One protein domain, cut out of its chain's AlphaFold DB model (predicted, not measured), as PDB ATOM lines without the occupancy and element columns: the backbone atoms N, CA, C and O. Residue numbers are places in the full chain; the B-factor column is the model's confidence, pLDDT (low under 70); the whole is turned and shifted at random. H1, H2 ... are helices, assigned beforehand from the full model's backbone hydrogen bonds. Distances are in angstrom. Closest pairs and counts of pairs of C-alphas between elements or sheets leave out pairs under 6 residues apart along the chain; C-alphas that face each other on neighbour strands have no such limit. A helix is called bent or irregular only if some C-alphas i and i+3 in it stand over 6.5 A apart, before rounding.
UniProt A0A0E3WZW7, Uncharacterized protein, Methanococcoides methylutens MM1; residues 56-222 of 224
ATOM      1  N   LEU A  56     227.324 148.255 199.650       91.19
ATOM      2  CA  LEU A  56     227.751 149.018 198.476       91.19
ATOM      3  C   LEU A  56     226.810 148.793 197.284       91.19
ATOM      4  O   LEU A  56     226.528 149.728 196.540       91.19
ATOM      5  N   THR A  57     226.269 147.581 197.140       92.25
ATOM      6  CA  THR A  57     225.260 147.260 196.126       92.25
ATOM      7  C   THR A  57     224.020 148.131 196.294       92.25
ATOM      8  O   THR A  57     223.543 148.724 195.332       92.25
ATOM      9  N   LEU A  58     223.522 148.283 197.521       91.81
ATOM     10  CA  LEU A  58     222.354 149.120 197.782       91.81
ATOM     11  C   LEU A  58     222.617 150.593 197.435       91.81
ATOM     12  O   LEU A  58     221.783 151.242 196.804       91.81
ATOM     13  N   ALA A  59     223.808 151.092 197.778       92.69
ATOM     14  CA  ALA A  59     224.245 152.435 197.409       92.69
ATOM     15  C   ALA A  59     224.360 152.618 195.889       92.69
ATOM     16  O   ALA A  59     223.914 153.634 195.362       92.69
ATOM     17  N   TYR A  60     224.891 151.627 195.172       94.06
ATOM     18  CA  TYR A  60     224.966 151.638 193.712       94.06
ATOM     19  C   TYR A  60     223.575 151.744 193.072       94.06
ATOM     20  O   TYR A  60     223.349 152.594 192.209       94.06
ATOM     21  N   HIS A  61     222.618 150.945 193.544       94.25
ATOM     22  CA  HIS A  61     221.239 150.984 193.062       94.25
ATOM     23  C   HIS A  61     220.547 152.317 193.370       94.25
ATOM     24  O   HIS A  61     219.885 152.866 192.491       94.25
ATOM     25  N   LEU A  62     220.755 152.878 194.566       94.25
ATOM     26  CA  LEU A  62     220.265 154.218 194.891       94.25
ATOM     27  C   LEU A  62     220.857 155.276 193.958       94.25
ATOM     28  O   LEU A  62     220.122 156.118 193.451       94.25
ATOM     29  N   MET A  63     222.166 155.235 193.707       93.19
ATOM     30  CA  MET A  63     222.827 156.199 192.826       93.19
ATOM     31  C   MET A  63     222.275 156.151 191.403       93.19
ATOM     32  O   MET A  63     222.087 157.205 190.802       93.19
ATOM     33  N   ILE A  64     221.963 154.960 190.882       91.81
ATOM     34  CA  ILE A  64     221.290 154.821 189.584       91.81
ATOM     35  C   ILE A  64     219.957 155.568 189.602       91.81
ATOM     36  O   ILE A  64     219.759 156.454 188.771       91.81
ATOM     37  N   THR A  65     219.078 155.264 190.558       92.75
ATOM     38  CA  THR A  65     217.764 155.914 190.670       92.75
ATOM     39  C   THR A  65     217.910 157.429 190.777       92.75
ATOM     40  O   THR A  65     217.278 158.158 190.020       92.75
ATOM     41  N   LEU A  66     218.802 157.915 191.646       92.50
ATOM     42  CA  LEU A  66     219.042 159.347 191.821       92.50
ATOM     43  C   LEU A  66     219.502 160.015 190.521       92.50
ATOM     44  O   LEU A  66     218.969 161.064 190.168       92.50
ATOM     45  N   VAL A  67     220.458 159.424 189.795       92.00
ATOM     46  CA  VAL A  67     220.956 159.972 188.521       92.00
ATOM     47  C   VAL A  67     219.836 160.070 187.487       92.00
ATOM     48  O   VAL A  67     219.702 161.113 186.846       92.00
ATOM     49  N   PHE A  68     219.009 159.030 187.346       89.31
ATOM     50  CA  PHE A  68     217.874 159.064 186.418       89.31
ATOM     51  C   PHE A  68     216.827 160.099 186.839       89.31
ATOM     52  O   PHE A  68     216.444 160.923 186.012       89.31
ATOM     53  N   SER A  69     216.460 160.169 188.121       91.06
ATOM     54  CA  SER A  69     215.524 161.187 188.618       91.06
ATOM     55  C   SER A  69     216.052 162.618 188.456       91.06
ATOM     56  O   SER A  69     215.281 163.541 188.192       91.06
ATOM     57  N   PHE A  70     217.368 162.832 188.574       91.56
ATOM     58  CA  PHE A  70     217.985 164.127 188.267       91.56
ATOM     59  C   PHE A  70     217.939 164.450 186.774       91.56
ATOM     60  O   PHE A  70     217.664 165.595 186.412       91.56
ATOM     61  N   LEU A  71     218.187 163.470 185.904       92.00
ATOM     62  CA  LEU A  71     218.084 163.653 184.458       92.00
ATOM     63  C   LEU A  71     216.650 164.013 184.044       92.00
ATOM     64  O   LEU A  71     216.448 164.957 183.279       92.00
ATOM     65  N   GLU A  72     215.660 163.316 184.597       91.00
ATOM     66  CA  GLU A  72     214.239 163.627 184.417       91.00
ATOM     67  C   GLU A  72     213.931 165.045 184.883       91.00
ATOM     68  O   GLU A  72     213.341 165.828 184.135       91.00
ATOM     69  N   LEU A  73     214.397 165.415 186.084       92.25
ATOM     70  CA  LEU A  73     214.233 166.765 186.608       92.25
ATOM     71  C   LEU A  73     214.790 167.804 185.630       92.25
ATOM     72  O   LEU A  73     214.100 168.775 185.344       92.25
ATOM     73  N   LEU A  74     215.989 167.613 185.074       92.94
ATOM     74  CA  LEU A  74     216.562 168.557 184.105       92.94
ATOM     75  C   LEU A  74     215.653 168.760 182.884       92.94
ATOM     76  O   LEU A  74     215.440 169.901 182.466       92.94
ATOM     77  N   ILE A  75     215.072 167.682 182.352       92.12
ATOM     78  CA  ILE A  75     214.125 167.740 181.229       92.12
ATOM     79  C   ILE A  75     212.857 168.499 181.639       92.12
ATOM     80  O   ILE A  75     212.406 169.406 180.932       92.12
ATOM     81  N   ILE A  76     212.314 168.182 182.813       93.00
ATOM     82  CA  ILE A  76     211.130 168.846 183.360       93.00
ATOM     83  C   ILE A  76     211.383 170.333 183.586       93.00
ATOM     84  O   ILE A  76     210.516 171.149 183.286       93.00
ATOM     85  N   LEU A  77     212.557 170.723 184.080       91.88
ATOM     86  CA  LEU A  77     212.895 172.129 184.285       91.88
ATOM     87  C   LEU A  77     213.066 172.871 182.957       91.88
ATOM     88  O   LEU A  77     212.645 174.025 182.863       91.88
ATOM     89  N   ALA A  78     213.619 172.219 181.930       93.19
ATOM     90  CA  ALA A  78     213.785 172.806 180.601       93.19
ATOM     91  C   ALA A  78     212.446 173.140 179.921       93.19
ATOM     92  O   ALA A  78     212.375 174.100 179.159       93.19
ATOM     93  N   ILE A  79     211.383 172.386 180.216       93.12
ATOM     94  CA  ILE A  79     210.060 172.563 179.597       93.12
ATOM     95  C   ILE A  79     209.094 173.276 180.554       93.12
ATOM     96  O   ILE A  79     208.488 174.299 180.224       93.12
ATOM     97  N   GLY A  80     208.978 172.758 181.773       90.88
ATOM     98  CA  GLY A  80     207.971 173.146 182.749       90.88
ATOM     99  C   GLY A  80     208.175 174.541 183.337       90.88
ATOM    100  O   GLY A  80     207.194 175.271 183.516       90.88
ATOM    101  N   LEU A  81     209.425 174.959 183.595       91.94
ATOM    102  CA  LEU A  81     209.700 176.298 184.131       91.94
ATOM    103  C   LEU A  81     209.438 177.418 183.112       91.94
ATOM    104  O   LEU A  81     208.786 178.392 183.502       91.94
ATOM    105  N   PRO A  82     209.890 177.338 181.840       92.12
ATOM    106  CA  PRO A  82     209.543 178.340 180.834       92.12
ATOM    107  C   PRO A  82     208.036 178.484 180.633       92.12
ATOM    108  O   PRO A  82     207.535 179.610 180.656       92.12
ATOM    109  N   LEU A  83     207.307 177.368 180.524       91.31
ATOM    110  CA  LEU A  83     205.845 177.372 180.414       91.31
ATOM    111  C   LEU A  83     205.189 178.042 181.629       91.31
ATOM    112  O   LEU A  83     204.368 178.946 181.466       91.31
ATOM    113  N   GLY A  84     205.619 177.689 182.845       90.81
ATOM    114  CA  GLY A  84     205.124 178.323 184.069       90.81
ATOM    115  C   GLY A  84     205.416 179.827 184.103       90.81
ATOM    116  O   GLY A  84     204.539 180.635 184.402       90.81
ATOM    117  N   LYS A  85     206.616 180.250 183.692       91.12
ATOM    118  CA  LYS A  85     206.984 181.673 183.616       91.12
ATOM    119  C   LYS A  85     206.132 182.445 182.604       91.12
ATOM    120  O   LYS A  85     205.802 183.603 182.865       91.12
ATOM    121  N   LEU A  86     205.784 181.838 181.468       92.12
ATOM    122  CA  LEU A  86     204.878 182.439 180.484       92.12
ATOM    123  C   LEU A  86     203.470 182.619 181.066       92.12
ATOM    124  O   LEU A  86     202.893 183.701 180.934       92.12
ATOM    125  N   MET A  87     202.953 181.608 181.772       91.00
ATOM    126  CA  MET A  87     201.656 181.688 182.455       91.00
ATOM    127  C   MET A  87     201.646 182.744 183.564       91.00
ATOM    128  O   MET A  87     200.677 183.484 183.688       91.00
ATOM    129  N   TYR A  88     202.735 182.865 184.325       89.62
ATOM    130  CA  TYR A  88     202.860 183.885 185.367       89.62
ATOM    131  C   TYR A  88     202.807 185.312 184.799       89.62
ATOM    132  O   TYR A  88     202.249 186.212 185.420       89.62
ATOM    133  N   LYS A  89     203.373 185.535 183.605       89.81
ATOM    134  CA  LYS A  89     203.396 186.859 182.963       89.81
ATOM    135  C   LYS A  89     202.088 187.240 182.266       89.81
ATOM    136  O   LYS A  89     201.819 188.428 182.128       89.81
ATOM    137  N   SER A  90     201.312 186.272 181.778       90.06
ATOM    138  CA  SER A  90     200.126 186.532 180.955       90.06
ATOM    139  C   SER A  90     198.857 185.988 181.599       90.06
ATOM    140  O   SER A  90     198.591 184.786 181.569       90.06
ATOM    141  N   GLN A  91     198.013 186.893 182.101       86.44
ATOM    142  CA  GLN A  91     196.737 186.532 182.727       86.44
ATOM    143  C   GLN A  91     195.784 185.815 181.758       86.44
ATOM    144  O   GLN A  91     195.081 184.887 182.155       86.44
ATOM    145  N   ARG A  92     195.792 186.192 180.470       88.06
ATOM    146  CA  ARG A  92     194.993 185.521 179.428       88.06
ATOM    147  C   ARG A  92     195.452 184.079 179.214       88.06
ATOM    148  O   ARG A  92     194.624 183.177 179.130       88.06
ATOM    149  N   LEU A  93     196.769 183.863 179.173       86.44
ATOM    150  CA  LEU A  93     197.349 182.532 179.017       86.44
ATOM    151  C   LEU A  93     197.049 181.660 180.238       86.44
ATOM    152  O   LEU A  93     196.621 180.520 180.083       86.44
ATOM    153  N   LYS A  94     197.205 182.222 181.443       87.06
ATOM    154  CA  LYS A  94     196.855 181.551 182.697       87.06
ATOM    155  C   LYS A  94     195.392 181.118 182.697       87.06
ATOM    156  O   LYS A  94     195.123 179.948 182.917       87.06
ATOM    157  N   SER A  95     194.460 182.015 182.383       87.94
ATOM    158  CA  SER A  95     193.027 181.694 182.397       87.94
ATOM    159  C   SER A  95     192.634 180.589 181.410       87.94
ATOM    160  O   SER A  95     191.706 179.842 181.698       87.94
ATOM    161  N   SER A  96     193.312 180.490 180.262       89.31
ATOM    162  CA  SER A  96     192.990 179.499 179.226       89.31
ATOM    163  C   SER A  96     193.654 178.141 179.483       89.31
ATOM    164  O   SER A  96     193.011 177.097 179.415       89.31
ATOM    165  N   ILE A  97     194.944 178.144 179.833       88.19
ATOM    166  CA  ILE A  97     195.747 176.919 179.956       88.19
ATOM    167  C   ILE A  97     195.592 176.261 181.332       88.19
ATOM    168  O   ILE A  97     195.658 175.038 181.438       88.19
ATOM    169  N   TYR A  98     195.373 177.038 182.397       87.94
ATOM    170  CA  TYR A  98     195.348 176.514 183.767       87.94
ATOM    171  C   TYR A  98     194.269 175.438 184.001       87.94
ATOM    172  O   TYR A  98     194.618 174.394 184.558       87.94
ATOM    173  N   PRO A  99     193.007 175.604 183.545       89.00
ATOM    174  CA  PRO A  99     191.996 174.551 183.664       89.00
ATOM    175  C   PRO A  99     192.367 173.292 182.873       89.00
ATOM    176  O   PRO A  99     192.203 172.182 183.373       89.00
ATOM    177  N   ALA A 100     192.921 173.458 181.667       89.00
ATOM    178  CA  ALA A 100     193.333 172.343 180.818       89.00
ATOM    179  C   ALA A 100     194.479 171.535 181.446       89.00
ATOM    180  O   ALA A 100     194.437 170.308 181.452       89.00
ATOM    181  N   LEU A 101     195.477 172.204 182.032       88.00
ATOM    182  CA  LEU A 101     196.569 171.535 182.744       88.00
ATOM    183  C   LEU A 101     196.067 170.764 183.967       88.00
ATOM    184  O   LEU A 101     196.474 169.623 184.165       88.00
ATOM    185  N   TRP A 102     195.165 171.344 184.761       87.31
ATOM    186  CA  TRP A 102     194.551 170.639 185.892       87.31
ATOM    187  C   TRP A 102     193.752 169.418 185.450       87.31
ATOM    188  O   TRP A 102     193.885 168.347 186.043       87.31
ATOM    189  N   PHE A 103     192.967 169.564 184.382       87.56
ATOM    190  CA  PHE A 103     192.236 168.454 183.788       87.56
ATOM    191  C   PHE A 103     193.184 167.343 183.324       87.56
ATOM    192  O   PHE A 103     192.928 166.175 183.605       87.56
ATOM    193  N   LEU A 104     194.306 167.685 182.681       86.75
ATOM    194  CA  LEU A 104     195.318 166.712 182.263       86.75
ATOM    195  C   LEU A 104     195.974 166.012 183.455       86.75
ATOM    196  O   LEU A 104     196.081 164.791 183.437       86.75
ATOM    197  N   VAL A 105     196.364 166.744 184.503       84.31
ATOM    198  CA  VAL A 105     196.931 166.141 185.725       84.31
ATOM    199  C   VAL A 105     195.944 165.155 186.347       84.31
ATOM    200  O   VAL A 105     196.329 164.033 186.670       84.31
ATOM    201  N   PHE A 106     194.671 165.538 186.464       81.44
ATOM    202  CA  PHE A 106     193.633 164.670 187.019       81.44
ATOM    203  C   PHE A 106     193.377 163.444 186.137       81.44
ATOM    204  O   PHE A 106     193.343 162.320 186.629       81.44
ATOM    205  N   THR A 107     193.254 163.649 184.826       79.12
ATOM    206  CA  THR A 107     192.980 162.577 183.863       79.12
ATOM    207  C   THR A 107     194.135 161.589 183.799       79.12
ATOM    208  O   THR A 107     193.897 160.388 183.804       79.12
ATOM    209  N   ILE A 108     195.382 162.064 183.788       75.38
ATOM    210  CA  ILE A 108     196.562 161.196 183.788       75.38
ATOM    211  C   ILE A 108     196.690 160.484 185.136       75.38
ATOM    212  O   ILE A 108     196.938 159.284 185.150       75.38
ATOM    213  N   GLY A 109     196.457 161.167 186.260       68.31
ATOM    214  CA  GLY A 109     196.444 160.531 187.580       68.31
ATOM    215  C   GLY A 109     195.412 159.400 187.679       68.31
ATOM    216  O   GLY A 109     195.746 158.293 188.100       68.31
ATOM    217  N   ALA A 110     194.187 159.644 187.209       68.81
ATOM    218  CA  ALA A 110     193.128 158.639 187.152       68.81
ATOM    219  C   ALA A 110     193.454 157.512 186.154       68.81
ATOM    220  O   ALA A 110     193.265 156.334 186.455       68.81
ATOM    221  N   ALA A 111     193.998 157.852 184.985       64.94
ATOM    222  CA  ALA A 111     194.389 156.884 183.969       64.94
ATOM    223  C   ALA A 111     195.560 156.005 184.421       64.94
ATOM    224  O   ALA A 111     195.587 154.836 184.063       64.94
ATOM    225  N   ILE A 112     196.499 156.503 185.226       63.38
ATOM    226  CA  ILE A 112     197.567 155.673 185.799       63.38
ATOM    227  C   ILE A 112     196.973 154.630 186.757       63.38
ATOM    228  O   ILE A 112     197.391 153.478 186.734       63.38
ATOM    229  N   MET A 113     195.955 154.973 187.549       58.75
ATOM    230  CA  MET A 113     195.320 153.985 188.433       58.75
ATOM    231  C   MET A 113     194.533 152.902 187.675       58.75
ATOM    232  O   MET A 113     194.439 151.780 188.163       58.75
ATOM    233  N   VAL A 114     193.980 153.216 186.497       55.81
ATOM    234  CA  VAL A 114     193.060 152.315 185.771       55.81
ATOM    235  C   VAL A 114     193.711 151.621 184.562       55.81
ATOM    236  O   VAL A 114     193.442 150.453 184.301       55.81
ATOM    237  N   ASN A 115     194.591 152.308 183.829       50.31
ATOM    238  CA  ASN A 115     195.071 151.912 182.496       50.31
ATOM    239  C   ASN A 115     196.540 151.468 182.449       50.31
ATOM    240  O   ASN A 115     197.028 151.148 181.364       50.31
ATOM    241  N   VAL A 116     197.250 151.403 183.583       59.69
ATOM    242  CA  VAL A 116     198.596 150.794 183.643       59.69
ATOM    243  C   VAL A 116     198.636 149.407 182.975       59.69
ATOM    244  O   VAL A 116     199.541 149.193 182.169       59.69
ATOM    245  N   PRO A 117     197.642 148.508 183.152       54.94
ATOM    246  CA  PRO A 117     197.623 147.229 182.438       54.94
ATOM    247  C   PRO A 117     197.551 147.384 180.910       54.94
ATOM    248  O   PRO A 117     198.207 146.652 180.179       54.94
ATOM    249  N   ILE A 118     196.791 148.364 180.414       55.91
ATOM    250  CA  ILE A 118     196.556 148.584 178.977       55.91
ATOM    251  C   ILE A 118     197.797 149.187 178.304       55.91
ATOM    252  O   ILE A 118     198.182 148.758 177.216       55.91
ATOM    253  N   LEU A 119     198.464 150.143 178.958       55.66
ATOM    254  CA  LEU A 119     199.719 150.727 178.465       55.66
ATOM    255  C   LEU A 119     200.855 149.697 178.437       55.66
ATOM    256  O   LEU A 119     201.631 149.677 177.482       55.66
ATOM    257  N   ILE A 120     200.904 148.809 179.437       61.78
ATOM    258  CA  ILE A 120     201.829 147.671 179.477       61.78
ATOM    259  C   ILE A 120     201.596 146.724 178.290       61.78
ATOM    260  O   ILE A 120     202.563 146.272 177.678       61.78
ATOM    261  N   ILE A 121     200.337 146.454 177.926       57.16
ATOM    262  CA  ILE A 121     199.990 145.595 176.780       57.16
ATOM    263  C   ILE A 121     200.363 146.254 175.438       57.16
ATOM    264  O   ILE A 121     200.846 145.570 174.541       57.16
ATOM    265  N   LEU A 122     200.159 147.569 175.291       56.06
ATOM    266  CA  LEU A 122     200.370 148.294 174.026       56.06
ATOM    267  C   LEU A 122     201.836 148.623 173.720       56.06
ATOM    268  O   LEU A 122     202.244 148.559 172.563       56.06
ATOM    269  N   PHE A 123     202.620 149.000 174.730       58.91
ATOM    270  CA  PHE A 123     204.003 149.466 174.550       58.91
ATOM    271  C   PHE A 123     205.054 148.495 175.103       58.91
ATOM    272  O   PHE A 123     206.255 148.739 174.963       58.91
ATOM    273  N   GLY A 124     204.611 147.399 175.727       60.88
ATOM    274  CA  GLY A 124     205.466 146.503 176.494       60.88
ATOM    275  C   GLY A 124     205.989 147.148 177.784       60.88
ATOM    276  O   GLY A 124     205.962 148.365 177.975       60.88
ATOM    277  N   LEU A 125     206.523 146.318 178.683       65.50
ATOM    278  CA  LEU A 125     207.273 146.759 179.866       65.50
ATOM    279  C   LEU A 125     208.659 147.262 179.434       65.50
ATOM    280  O   LEU A 125     209.663 146.570 179.580       65.50
ATOM    281  N   SER A 126     208.715 148.459 178.847       68.19
ATOM    282  CA  SER A 126     209.973 149.084 178.438       68.19
ATOM    283  C   SER A 126     210.407 150.176 179.413       68.19
ATOM    284  O   SER A 126     209.601 150.955 179.927       68.19
ATOM    285  N   ARG A 127     211.722 150.290 179.620       67.56
ATOM    286  CA  ARG A 127     212.332 151.350 180.437       67.56
ATOM    287  C   ARG A 127     211.996 152.761 179.930       67.56
ATOM    288  O   ARG A 127     211.961 153.705 180.710       67.56
ATOM    289  N   LEU A 128     211.719 152.895 178.633       72.12
ATOM    290  CA  LEU A 128     211.324 154.155 178.004       72.12
ATOM    291  C   LEU A 128     209.915 154.589 178.422       72.12
ATOM    292  O   LEU A 128     209.698 155.777 178.638       72.12
ATOM    293  N   LEU A 129     208.977 153.650 178.584       72.38
ATOM    294  CA  LEU A 129     207.617 153.960 179.036       72.38
ATOM    295  C   LEU A 129     207.624 154.524 180.465       72.38
ATOM    296  O   LEU A 129     206.974 155.534 180.725       72.38
ATOM    297  N   ILE A 130     208.416 153.910 181.353       69.00
ATOM    298  CA  ILE A 130     208.640 154.395 182.723       69.00
ATOM    299  C   ILE A 130     209.182 155.823 182.697       69.00
ATOM    300  O   ILE A 130     208.604 156.702 183.327       69.00
ATOM    301  N   PHE A 131     210.238 156.050 181.913       71.62
ATOM    302  CA  PHE A 131     210.880 157.357 181.780       71.62
ATOM    303  C   PHE A 131     209.942 158.428 181.202       71.62
ATOM    304  O   PHE A 131     209.980 159.595 181.577       71.62
ATOM    305  N   LEU A 132     209.066 158.055 180.267       76.94
ATOM    306  CA  LEU A 132     208.108 158.994 179.694       76.94
ATOM    307  C   LEU A 132     207.020 159.359 180.718       76.94
ATOM    308  O   LEU A 132     206.664 160.530 180.863       76.94
ATOM    309  N   GLN A 133     206.522 158.370 181.462       73.06
ATOM    310  CA  GLN A 133     205.524 158.581 182.509       73.06
ATOM    311  C   GLN A 133     206.076 159.417 183.673       73.06
ATOM    312  O   GLN A 133     205.376 160.314 184.156       73.06
ATOM    313  N   SER A 134     207.324 159.173 184.081       75.00
ATOM    314  CA  SER A 134     208.013 159.932 185.133       75.00
ATOM    315  C   SER A 134     208.309 161.381 184.739       75.00
ATOM    316  O   SER A 134     208.601 162.192 185.609       75.00
ATOM    317  N   ILE A 135     208.162 161.750 183.463       84.75
ATOM    318  CA  ILE A 135     208.356 163.123 182.980       84.75
ATOM    319  C   ILE A 135     207.031 163.858 182.769       84.75
ATOM    320  O   ILE A 135     206.907 165.019 183.167       84.75
ATOM    321  N   ILE A 136     206.025 163.215 182.167       85.81
ATOM    322  CA  ILE A 136     204.789 163.901 181.751       85.81
ATOM    323  C   ILE A 136     204.063 164.533 182.945       85.81
ATOM    324  O   ILE A 136     203.764 165.730 182.917       85.81
ATOM    325  N   VAL A 137     203.781 163.759 184.001       85.81
ATOM    326  CA  VAL A 137     203.040 164.276 185.165       85.81
ATOM    327  C   VAL A 137     203.835 165.373 185.878       85.81
ATOM    328  O   VAL A 137     203.271 166.446 186.117       85.81
ATOM    329  N   PRO A 138     205.139 165.191 186.164       90.25
ATOM    330  CA  PRO A 138     205.911 166.251 186.800       90.25
ATOM    331  C   PRO A 138     206.045 167.522 185.959       90.25
ATOM    332  O   PRO A 138     205.994 168.600 186.547       90.25
ATOM    333  N   ILE A 139     206.133 167.453 184.620       92.25
ATOM    334  CA  ILE A 139     206.094 168.660 183.765       92.25
ATOM    335  C   ILE A 139     204.843 169.480 184.067       92.25
ATOM    336  O   ILE A 139     204.946 170.675 184.350       92.25
ATOM    337  N   LEU A 140     203.672 168.840 184.040       91.00
ATOM    338  CA  LEU A 140     202.396 169.523 184.246       91.00
ATOM    339  C   LEU A 140     202.330 170.169 185.636       91.00
ATOM    340  O   LEU A 140     201.960 171.340 185.763       91.00
ATOM    341  N   VAL A 141     202.747 169.438 186.674       90.56
ATOM    342  CA  VAL A 141     202.754 169.932 188.059       90.56
ATOM    343  C   VAL A 141     203.739 171.091 188.232       90.56
ATOM    344  O   VAL A 141     203.381 172.130 188.792       90.56
ATOM    345  N   VAL A 142     204.960 170.970 187.704       92.50
ATOM    346  CA  VAL A 142     205.975 172.033 187.760       92.50
ATOM    347  C   VAL A 142     205.488 173.286 187.039       92.50
ATOM    348  O   VAL A 142     205.643 174.389 187.571       92.50
ATOM    349  N   THR A 143     204.854 173.145 185.873       91.88
ATOM    350  CA  THR A 143     204.258 174.271 185.143       91.88
ATOM    351  C   THR A 143     203.166 174.964 185.952       91.88
ATOM    352  O   THR A 143     203.186 176.192 186.051       91.88
ATOM    353  N   LEU A 144     202.251 174.210 186.567       91.56
ATOM    354  CA  LEU A 144     201.159 174.764 187.377       91.56
ATOM    355  C   LEU A 144     201.677 175.557 188.586       91.56
ATOM    356  O   LEU A 144     201.239 176.685 188.821       91.56
ATOM    357  N   ILE A 145     202.629 174.990 189.332       90.69
ATOM    358  CA  ILE A 145     203.175 175.614 190.548       90.69
ATOM    359  C   ILE A 145     204.041 176.829 190.187       90.69
ATOM    360  O   ILE A 145     203.879 177.907 190.765       90.69
ATOM    361  N   SER A 146     204.907 176.695 189.179       91.81
ATOM    362  CA  SER A 146     205.725 177.803 188.667       91.81
ATOM    363  C   SER A 146     204.865 178.930 188.078       91.81
ATOM    364  O   SER A 146     205.182 180.107 188.252       91.81
ATOM    365  N   GLY A 147     203.726 178.598 187.457       88.25
ATOM    366  CA  GLY A 147     202.732 179.554 186.954       88.25
ATOM    367  C   GLY A 147     202.046 180.394 188.034       88.25
ATOM    368  O   GLY A 147     201.492 181.457 187.737       88.25
ATOM    369  N   ASN A 148     202.127 179.966 189.292       87.38
ATOM    370  CA  ASN A 148     201.699 180.740 190.456       87.38
ATOM    371  C   ASN A 148     202.832 181.562 191.091       87.38
ATOM    372  O   ASN A 148     202.587 182.272 192.059       87.38
ATOM    373  N   GLY A 149     204.045 181.517 190.532       85.88
ATOM    374  CA  GLY A 149     205.189 182.305 190.989       85.88
ATOM    375  C   GLY A 149     206.109 181.588 191.980       85.88
ATOM    376  O   GLY A 149     207.138 182.147 192.332       85.88
ATOM    377  N   HIS A 150     205.799 180.353 192.387       89.88
ATOM    378  CA  HIS A 150     206.587 179.601 193.372       89.88
ATOM    379  C   HIS A 150     207.596 178.662 192.697       89.88
ATOM    380  O   HIS A 150     207.383 177.449 192.618       89.88
ATOM    381  N   ARG A 151     208.703 179.198 192.173       88.50
ATOM    382  CA  ARG A 151     209.615 178.402 191.329       88.50
ATOM    383  C   ARG A 151     210.436 177.402 192.124       88.50
ATOM    384  O   ARG A 151     210.579 176.265 191.684       88.50
ATOM    385  N   LEU A 152     210.953 177.792 193.291       88.81
ATOM    386  CA  LEU A 152     211.751 176.879 194.113       88.81
ATOM    387  C   LEU A 152     210.910 175.694 194.607       88.81
ATOM    388  O   LEU A 152     211.361 174.550 194.584       88.81
ATOM    389  N   VAL A 153     209.662 175.968 194.990       89.44
ATOM    390  CA  VAL A 153     208.688 174.943 195.389       89.44
ATOM    391  C   VAL A 153     208.366 174.022 194.214       89.44
ATOM    392  O   VAL A 153     208.349 172.806 194.390       89.44
ATOM    393  N   ALA A 154     208.189 174.576 193.007       91.38
ATOM    394  CA  ALA A 154     207.983 173.781 191.800       91.38
ATOM    395  C   ALA A 154     209.159 172.828 191.541       91.38
ATOM    396  O   ALA A 154     208.929 171.652 191.293       91.38
ATOM    397  N   ILE A 155     210.409 173.291 191.667       91.81
ATOM    398  CA  ILE A 155     211.600 172.440 191.488       91.81
ATOM    399  C   ILE A 155     211.624 171.305 192.521       91.81
ATOM    400  O   ILE A 155     211.831 170.152 192.151       91.81
ATOM    401  N   LYS A 156     211.386 171.616 193.803       91.00
ATOM    402  CA  LYS A 156     211.375 170.615 194.882       91.00
ATOM    403  C   LYS A 156     210.301 169.547 194.665       91.00
ATOM    404  O   LYS A 156     210.601 168.359 194.729       91.00
ATOM    405  N   ILE A 157     209.067 169.966 194.384       90.31
ATOM    406  CA  ILE A 157     207.951 169.042 194.146       90.31
ATOM    407  C   ILE A 157     208.172 168.254 192.854       90.31
ATOM    408  O   ILE A 157     207.935 167.052 192.834       90.31
ATOM    409  N   GLY A 158     208.683 168.901 191.805       91.50
ATOM    410  CA  GLY A 158     209.059 168.242 190.558       91.50
ATOM    411  C   GLY A 158     210.044 167.105 190.802       91.50
ATOM    412  O   GLY A 158     209.774 165.983 190.392       91.50
ATOM    413  N   TYR A 159     211.120 167.365 191.549       91.19
ATOM    414  CA  TYR A 159     212.107 166.341 191.899       91.19
ATOM    415  C   TYR A 159     211.499 165.176 192.686       91.19
ATOM    416  O   TYR A 159     211.759 164.019 192.360       91.19
ATOM    417  N   LEU A 160     210.676 165.468 193.699       90.62
ATOM    418  CA  LEU A 160     210.007 164.431 194.488       90.62
ATOM    419  C   LEU A 160     209.122 163.541 193.613       90.62
ATOM    420  O   LEU A 160     209.120 162.325 193.792       90.62
ATOM    421  N   LEU A 161     208.406 164.129 192.651       89.38
ATOM    422  CA  LEU A 161     207.592 163.359 191.721       89.38
ATOM    423  C   LEU A 161     208.449 162.528 190.756       89.38
ATOM    424  O   LEU A 161     208.107 161.369 190.546       89.38
ATOM    425  N   CYS A 162     209.563 163.056 190.224       90.81
ATOM    426  CA  CYS A 162     210.505 162.258 189.420       90.81
ATOM    427  C   CYS A 162     210.988 161.040 190.204       90.81
ATOM    428  O   CYS A 162     210.887 159.912 189.740       90.81
ATOM    429  N   LEU A 163     211.467 161.269 191.431       90.38
ATOM    430  CA  LEU A 163     211.974 160.210 192.297       90.38
ATOM    431  C   LEU A 163     210.898 159.157 192.572       90.38
ATOM    432  O   LEU A 163     211.154 157.962 192.453       90.38
ATOM    433  N   PHE A 164     209.684 159.599 192.894       87.25
ATOM    434  CA  PHE A 164     208.560 158.712 193.163       87.25
ATOM    435  C   PHE A 164     208.178 157.866 191.942       87.25
ATOM    436  O   PHE A 164     208.114 156.640 192.048       87.25
ATOM    437  N   PHE A 165     207.969 158.489 190.778       85.38
ATOM    438  CA  PHE A 165     207.603 157.765 189.559       85.38
ATOM    439  C   PHE A 165     208.726 156.854 189.057       85.38
ATOM    440  O   PHE A 165     208.439 155.752 188.595       85.38
ATOM    441  N   GLN A 166     209.988 157.264 189.205       88.25
ATOM    442  CA  GLN A 166     211.139 156.432 188.871       88.25
ATOM    443  C   GLN A 166     211.185 155.174 189.749       88.25
ATOM    444  O   GLN A 166     211.320 154.070 189.226       88.25
ATOM    445  N   ILE A 167     211.002 155.306 191.068       87.44
ATOM    446  CA  ILE A 167     210.958 154.155 191.987       87.44
ATOM    447  C   ILE A 167     209.783 153.240 191.650       87.44
ATOM    448  O   ILE A 167     209.973 152.031 191.544       87.44
ATOM    449  N   MET A 168     208.587 153.803 191.442       82.44
ATOM    450  CA  MET A 168     207.415 153.021 191.037       82.44
ATOM    451  C   MET A 168     207.670 152.242 189.747       82.44
ATOM    452  O   MET A 168     207.305 151.073 189.656       82.44
ATOM    453  N   GLY A 169     208.307 152.873 188.762       79.69
ATOM    454  CA  GLY A 169     208.664 152.223 187.510       79.69
ATOM    455  C   GLY A 169     209.679 151.100 187.697       79.69
ATOM    456  O   GLY A 169     209.478 150.008 187.180       79.69
ATOM    457  N   GLU A 170     210.731 151.329 188.484       86.69
ATOM    458  CA  GLU A 170     211.748 150.317 188.795       86.69
ATOM    459  C   GLU A 170     211.193 149.114 189.577       86.69
ATOM    460  O   GLU A 170     211.749 148.019 189.491       86.69
ATOM    461  N   MET A 171     210.111 149.296 190.342       82.00
ATOM    462  CA  MET A 171     209.444 148.214 191.077       82.00
ATOM    463  C   MET A 171     208.661 147.252 190.172       82.00
ATOM    464  O   MET A 171     208.369 146.128 190.595       82.00
ATOM    465  N   LEU A 172     208.307 147.664 188.949       78.56
ATOM    466  CA  LEU A 172     207.566 146.826 188.010       78.56
ATOM    467  C   LEU A 172     208.450 145.672 187.522       78.56
ATOM    468  O   LEU A 172     209.456 145.880 186.838       78.56
ATOM    469  N   PHE A 173     208.049 144.444 187.851       66.19
ATOM    470  CA  PHE A 173     208.763 143.226 187.469       66.19
ATOM    471  C   PHE A 173     209.041 143.164 185.958       66.19
ATOM    472  O   PHE A 173     208.152 143.384 185.138       66.19
ATOM    473  N   GLY A 174     210.286 142.841 185.593       64.50
ATOM    474  CA  GLY A 174     210.714 142.661 184.199       64.50
ATOM    475  C   GLY A 174     211.120 143.941 183.459       64.50
ATOM    476  O   GLY A 174     211.530 143.853 182.306       64.50
ATOM    477  N   THR A 175     211.050 145.118 184.092       67.19
ATOM    478  CA  THR A 175     211.394 146.400 183.441       67.19
ATOM    479  C   THR A 175     212.871 146.774 183.562       67.19
ATOM    480  O   THR A 175     213.455 147.341 182.635       67.19
ATOM    481  N   THR A 176     213.489 146.482 184.704       74.25
ATOM    482  CA  THR A 176     214.889 146.803 184.994       74.25
ATOM    483  C   THR A 176     215.413 145.915 186.113       74.25
ATOM    484  O   THR A 176     214.716 145.668 187.087       74.25
ATOM    485  N   ASN A 177     216.672 145.485 185.994       82.88
ATOM    486  CA  ASN A 177     217.401 144.787 187.062       82.88
ATOM    487  C   ASN A 177     218.243 145.760 187.908       82.88
ATOM    488  O   ASN A 177     219.083 145.344 188.703       82.88
ATOM    489  N   ALA A 178     218.080 147.066 187.685       84.75
ATOM    490  CA  ALA A 178     218.857 148.139 188.287       84.75
ATOM    491  C   ALA A 178     217.945 149.211 188.896       84.75
ATOM    492  O   ALA A 178     216.826 149.414 188.422       84.75
ATOM    493  N   GLY A 179     218.460 149.915 189.907       90.31
ATOM    494  CA  GLY A 179     217.717 150.916 190.674       90.31
ATOM    495  C   GLY A 179     217.245 150.420 192.043       90.31
ATOM    496  O   GLY A 179     217.206 149.210 192.308       90.31
ATOM    497  N   ILE A 180     216.952 151.359 192.941       92.50
ATOM    498  CA  ILE A 180     216.507 151.086 194.310       92.50
ATOM    499  C   ILE A 180     215.083 150.522 194.335       92.50
ATOM    500  O   ILE A 180     214.794 149.691 195.192       92.50
ATOM    501  N   GLY A 181     214.220 150.887 193.377       89.88
ATOM    502  CA  GLY A 181     212.865 150.335 193.278       89.88
ATOM    503  C   GLY A 181     212.867 148.836 192.977       89.88
ATOM    504  O   GLY A 181     212.142 148.078 193.620       89.88
ATOM    505  N   HIS A 182     213.767 148.376 192.102       89.38
ATOM    506  CA  HIS A 182     213.963 146.946 191.849       89.38
ATOM    507  C   HIS A 182     214.378 146.208 193.131       89.38
ATOM    508  O   HIS A 182     213.817 145.165 193.457       89.38
ATOM    509  N   MET A 183     215.326 146.770 193.892       91.62
ATOM    510  CA  MET A 183     215.771 146.184 195.163       91.62
ATOM    511  C   MET A 183     214.649 146.134 196.205       91.62
ATOM    512  O   MET A 183     214.496 145.116 196.873       91.62
ATOM    513  N   LEU A 184     213.829 147.184 196.309       90.06
ATOM    514  CA  LEU A 184     212.652 147.199 197.184       90.06
ATOM    515  C   LEU A 184     211.664 146.083 196.817       90.06
ATOM    516  O   LEU A 184     211.247 145.326 197.691       90.06
ATOM    517  N   SER A 185     211.331 145.954 195.531       87.12
ATOM    518  CA  SER A 185     210.431 144.908 195.031       87.12
ATOM    519  C   SER A 185     210.990 143.504 195.300       87.12
ATOM    520  O   SER A 185     210.289 142.631 195.814       87.12
ATOM    521  N   TRP A 186     212.288 143.311 195.051       89.56
ATOM    522  CA  TRP A 186     212.986 142.043 195.261       89.56
ATOM    523  C   TRP A 186     213.052 141.634 196.736       89.56
ATOM    524  O   TRP A 186     212.689 140.510 197.077       89.56
ATOM    525  N   PHE A 187     213.467 142.535 197.634       89.88
ATOM    526  CA  PHE A 187     213.531 142.241 199.071       89.88
ATOM    527  C   PHE A 187     212.150 142.003 199.673       89.88
ATOM    528  O   PHE A 187     212.009 141.123 200.520       89.88
ATOM    529  N   TYR A 188     211.131 142.731 199.209       86.56
ATOM    530  CA  TYR A 188     209.752 142.482 199.613       86.56
ATOM    531  C   TYR A 188     209.288 141.084 199.187       86.56
ATOM    532  O   TYR A 188     208.746 140.345 200.004       86.56
ATOM    533  N   HIS A 189     209.551 140.689 197.937       86.19
ATOM    534  CA  HIS A 189     209.157 139.376 197.425       86.19
ATOM    535  C   HIS A 189     209.891 138.215 198.113       86.19
ATOM    536  O   HIS A 189     209.300 137.163 198.338       86.19
ATOM    537  N   LEU A 190     211.160 138.410 198.482       89.75
ATOM    538  CA  LEU A 190     211.947 137.430 199.235       89.75
ATOM    539  C   LEU A 190     211.684 137.444 200.748       89.75
ATOM    540  O   LEU A 190     212.313 136.667 201.463       89.75
ATOM    541  N   HIS A 191     210.805 138.322 201.242       85.69
ATOM    542  CA  HIS A 191     210.590 138.551 202.674       85.69
ATOM    543  C   HIS A 191     211.888 138.898 203.447       85.69
ATOM    544  O   HIS A 191     212.003 138.650 204.645       85.69
ATOM    545  N   ASP A 192     212.871 139.521 202.780       88.62
ATOM    546  CA  ASP A 192     214.115 140.014 203.394       88.62
ATOM    547  C   ASP A 192     213.889 141.426 203.959       88.62
ATOM    548  O   ASP A 192     214.356 142.444 203.430       88.62
ATOM    549  N   PHE A 193     213.104 141.493 205.037       86.06
ATOM    550  CA  PHE A 193     212.742 142.749 205.688       86.06
ATOM    551  C   PHE A 193     213.956 143.580 206.146       86.06
ATOM    552  O   PHE A 193     213.951 144.787 205.889       86.06
ATOM    553  N   PRO A 194     215.031 143.021 206.742       89.06
ATOM    554  CA  PRO A 194     216.223 143.801 207.090       89.06
ATOM    555  C   PRO A 194     216.775 144.623 205.916       89.06
ATOM    556  O   PRO A 194     216.985 145.839 206.039       89.06
ATOM    557  N   ARG A 195     216.938 143.999 204.742       89.50
ATOM    558  CA  ARG A 195     217.427 144.699 203.546       89.50
ATOM    559  C   ARG A 195     216.392 145.647 202.948       89.50
ATOM    560  O   ARG A 195     216.774 146.725 202.490       89.50
ATOM    561  N   LEU A 196     215.103 145.309 203.013       88.81
ATOM    562  CA  LEU A 196     214.009 146.198 202.605       88.81
ATOM    563  C   LEU A 196     214.030 147.515 203.396       88.81
ATOM    564  O   LEU A 196     214.044 148.599 202.812       88.81
ATOM    565  N   TYR A 197     214.096 147.438 204.726       88.44
ATOM    566  CA  TYR A 197     214.146 148.624 205.584       88.44
ATOM    567  C   TYR A 197     215.456 149.405 205.424       88.44
ATOM    568  O   TYR A 197     215.448 150.635 205.488       88.44
ATOM    569  N   SER A 198     216.564 148.724 205.124       90.81
ATOM    570  CA  SER A 198     217.833 149.383 204.777       90.81
ATOM    571  C   SER A 198     217.726 150.196 203.495       90.81
ATOM    572  O   SER A 198     218.217 151.324 203.436       90.81
ATOM    573  N   ALA A 199     217.054 149.651 202.478       90.62
ATOM    574  CA  ALA A 199     216.782 150.344 201.224       90.62
ATOM    575  C   ALA A 199     215.929 151.597 201.450       90.62
ATOM    576  O   ALA A 199     216.271 152.665 200.943       90.62
ATOM    577  N   LEU A 200     214.875 151.492 202.266       89.69
ATOM    578  CA  LEU A 200     214.020 152.626 202.635       89.69
ATOM    579  C   LEU A 200     214.778 153.694 203.433       89.69
ATOM    580  O   LEU A 200     214.639 154.885 203.151       89.69
ATOM    581  N   MET A 201     215.613 153.288 204.392       89.44
ATOM    582  CA  MET A 201     216.457 154.208 205.159       89.44
ATOM    583  C   MET A 201     217.432 154.952 204.241       89.44
ATOM    584  O   MET A 201     217.538 156.177 204.316       89.44
ATOM    585  N   LEU A 202     218.118 154.232 203.350       91.50
ATOM    586  CA  LEU A 202     219.060 154.824 202.405       91.50
ATOM    587  C   LEU A 202     218.349 155.776 201.428       91.50
ATOM    588  O   LEU A 202     218.852 156.867 201.163       91.50
ATOM    589  N   LEU A 203     217.160 155.403 200.947       90.56
ATOM    590  CA  LEU A 203     216.317 156.255 200.112       90.56
ATOM    591  C   LEU A 203     215.926 157.551 200.839       90.56
ATOM    592  O   LEU A 203     216.043 158.631 200.262       90.56
ATOM    593  N   GLY A 204     215.512 157.461 202.107       86.69
ATOM    594  CA  GLY A 204     215.181 158.627 202.931       86.69
ATOM    595  C   GLY A 204     216.378 159.560 203.140       86.69
ATOM    596  O   GLY A 204     216.260 160.772 202.956       86.69
ATOM    597  N   LEU A 205     217.553 159.002 203.452       87.06
ATOM    598  CA  LEU A 205     218.801 159.765 203.573       87.06
ATOM    599  C   LEU A 205     219.194 160.437 202.247       87.06
ATOM    600  O   LEU A 205     219.545 161.619 202.238       87.06
ATOM    601  N   GLY A 206     219.091 159.711 201.131       86.69
ATOM    602  CA  GLY A 206     219.351 160.238 199.791       86.69
ATOM    603  C   GLY A 206     218.400 161.375 199.415       86.69
ATOM    604  O   GLY A 206     218.846 162.421 198.945       86.69
ATOM    605  N   GLY A 207     217.103 161.219 199.696       84.31
ATOM    606  CA  GLY A 207     216.095 162.254 199.467       84.31
ATOM    607  C   GLY A 207     216.363 163.528 200.273       84.31
ATOM    608  O   GLY A 207     216.347 164.623 199.708       84.31
ATOM    609  N   MET A 208     216.699 163.399 201.563       85.31
ATOM    610  CA  MET A 208     217.072 164.544 202.406       85.31
ATOM    611  C   MET A 208     218.321 165.263 201.888       85.31
ATOM    612  O   MET A 208     218.351 166.493 201.835       85.31
ATOM    613  N   PHE A 209     219.346 164.511 201.470       85.88
ATOM    614  CA  PHE A 209     220.553 165.090 200.883       85.88
ATOM    615  C   PHE A 209     220.224 165.929 199.641       85.88
ATOM    616  O   PHE A 209     220.687 167.068 199.520       85.88
ATOM    617  N   VAL A 210     219.382 165.406 198.746       85.19
ATOM    618  CA  VAL A 210     218.985 166.136 197.540       85.19
ATOM    619  C   VAL A 210     218.123 167.353 197.867       85.19
ATOM    620  O   VAL A 210     218.318 168.407 197.259       85.19
ATOM    621  N   GLU A 211     217.228 167.276 198.851       84.44
ATOM    622  CA  GLU A 211     216.441 168.442 199.258       84.44
ATOM    623  C   GLU A 211     217.338 169.594 199.742       84.44
ATOM    624  O   GLU A 211     217.162 170.744 199.319       84.44
ATOM    625  N   ILE A 212     218.326 169.283 200.587       85.31
ATOM    626  CA  ILE A 212     219.309 170.259 201.077       85.31
ATOM    627  C   ILE A 212     220.103 170.841 199.904       85.31
ATOM    628  O   ILE A 212     220.282 172.059 199.820       85.31
ATOM    629  N   PHE A 213     220.538 169.993 198.971       86.50
ATOM    630  CA  PHE A 213     221.289 170.405 197.790       86.50
ATOM    631  C   PHE A 213     220.487 171.347 196.876       86.50
ATOM    632  O   PHE A 213     220.980 172.416 196.503       86.50
ATOM    633  N   ILE A 214     219.230 171.009 196.569       86.62
ATOM    634  CA  ILE A 214     218.328 171.858 195.774       86.62
ATOM    635  C   ILE A 214     218.067 173.182 196.500       86.62
ATOM    636  O   ILE A 214     218.113 174.242 195.875       86.62
ATOM    637  N   GLY A 215     217.831 173.145 197.815       85.81
ATOM    638  CA  GLY A 215     217.638 174.351 198.625       85.81
ATOM    639  C   GLY A 215     218.862 175.272 198.606       85.81
ATOM    640  O   GLY A 215     218.728 176.483 198.423       85.81
ATOM    641  N   TYR A 216     220.060 174.699 198.719       86.69
ATOM    642  CA  TYR A 216     221.317 175.440 198.641       86.69
ATOM    643  C   TYR A 216     221.511 176.112 197.274       86.69
ATOM    644  O   TYR A 216     221.808 177.310 197.207       86.69
ATOM    645  N   ILE A 217     221.289 175.378 196.178       86.62
ATOM    646  CA  ILE A 217     221.375 175.926 194.817       86.62
ATOM    647  C   ILE A 217     220.323 177.016 194.598       86.62
ATOM    648  O   ILE A 217     220.653 178.085 194.085       86.62
ATOM    649  N   GLY A 218     219.079 176.775 195.016       82.94
ATOM    650  CA  GLY A 218     217.982 177.735 194.901       82.94
ATOM    651  C   GLY A 218     218.299 179.068 195.578       82.94
ATOM    652  O   GLY A 218     218.139 180.125 194.964       82.94
ATOM    653  N   ASN A 219     218.852 179.011 196.793       84.50
ATOM    654  CA  ASN A 219     219.291 180.195 197.531       84.50
ATOM    655  C   ASN A 219     220.444 180.922 196.825       84.50
ATOM    656  O   ASN A 219     220.407 182.146 196.685       84.50
ATOM    657  N   LYS A 220     221.447 180.185 196.328       84.69
ATOM    658  CA  LYS A 220     222.594 180.769 195.612       84.69
ATOM    659  C   LYS A 220     222.178 181.447 194.303       84.69
ATOM    660  O   LYS A 220     222.714 182.497 193.957       84.69
ATOM    661  N   LEU A 221     221.207 180.869 193.599       80.94
ATOM    662  CA  LEU A 221     220.669 181.392 192.341       80.94
ATOM    663  C   LEU A 221     219.549 182.428 192.539       80.94
ATOM    664  O   LEU A 221     219.027 182.940 191.549       80.94
ATOM    665  N   LYS A 222     219.185 182.755 193.789       81.94
ATOM    666  CA  LYS A 222     218.085 183.675 194.139       81.94
ATOM    667  C   LYS A 222     216.767 183.315 193.437       81.94
ATOM    668  O   LYS A 222     216.027 184.191 192.986       81.94
TER     669      LYS A 222
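AT A GLANCE: This is residues 56 to 222 of the 224 residues of an uncharacterized protein of Methanococcoides methylutens MM1 (UniProt A0A0E3WZW7). H2, H3b, H4 and H6 lie side by side in a flat row, with H1 crossing one face and short H5 packed on H1, H4 and H6 at one end. The 167 printed residues have six named helices, H1 to H6: all helix. The whole is compact, radius of gyration of the C-alphas 17.2 A, spanning 55 by 42 by 20 A.

IN THESE COORDINATES: H1, residues 56 to 89, 47.6 A, starts at C-alpha (227.751, 149.018, 198.476). H2, 91 to 123, 38.6 A, is irregular: C-alphas 114 and 117 are 7.6 A apart. H3, 127 to 146, one helix by its hydrogen bonds, is bent, C-alphas 134 and 137 being 6.6 A apart; its arms are H3a, 127 to 134, and H3b, 137 to 146. H4 is 151 to 171, 30.2 A; H5, 180 to 189, 14.2 A; H6, 193 to 220, 40.5 A, ends at C-alpha (222.594, 180.769, 195.612).

HOW THE PARTS SIT: The hub H1 touches H4 with residues 65 to 81 alone, at a steep tilt of 43 degrees; closest C-alphas, Ser 69 and Cys 162, 5.2 A. H3b and H4 form a hairpin, Val 142 and Ala 154 closest, C-alphas 4.8 A apart. H2 and H6 are apart. O i to N i+4 pairs are within hydrogen-bond range throughout H3a, H3b, H4, H5 and H6, in 29 of 30 in H1 and 24 of 29 in H2.

THE WHOLE: The farthest C-alphas, Arg 92 and Asp 192, are 54.9 A apart. The printed part has no cut and no long link. pLDDT is under 70 at residues 109 to 127, 130 and 173 to 175.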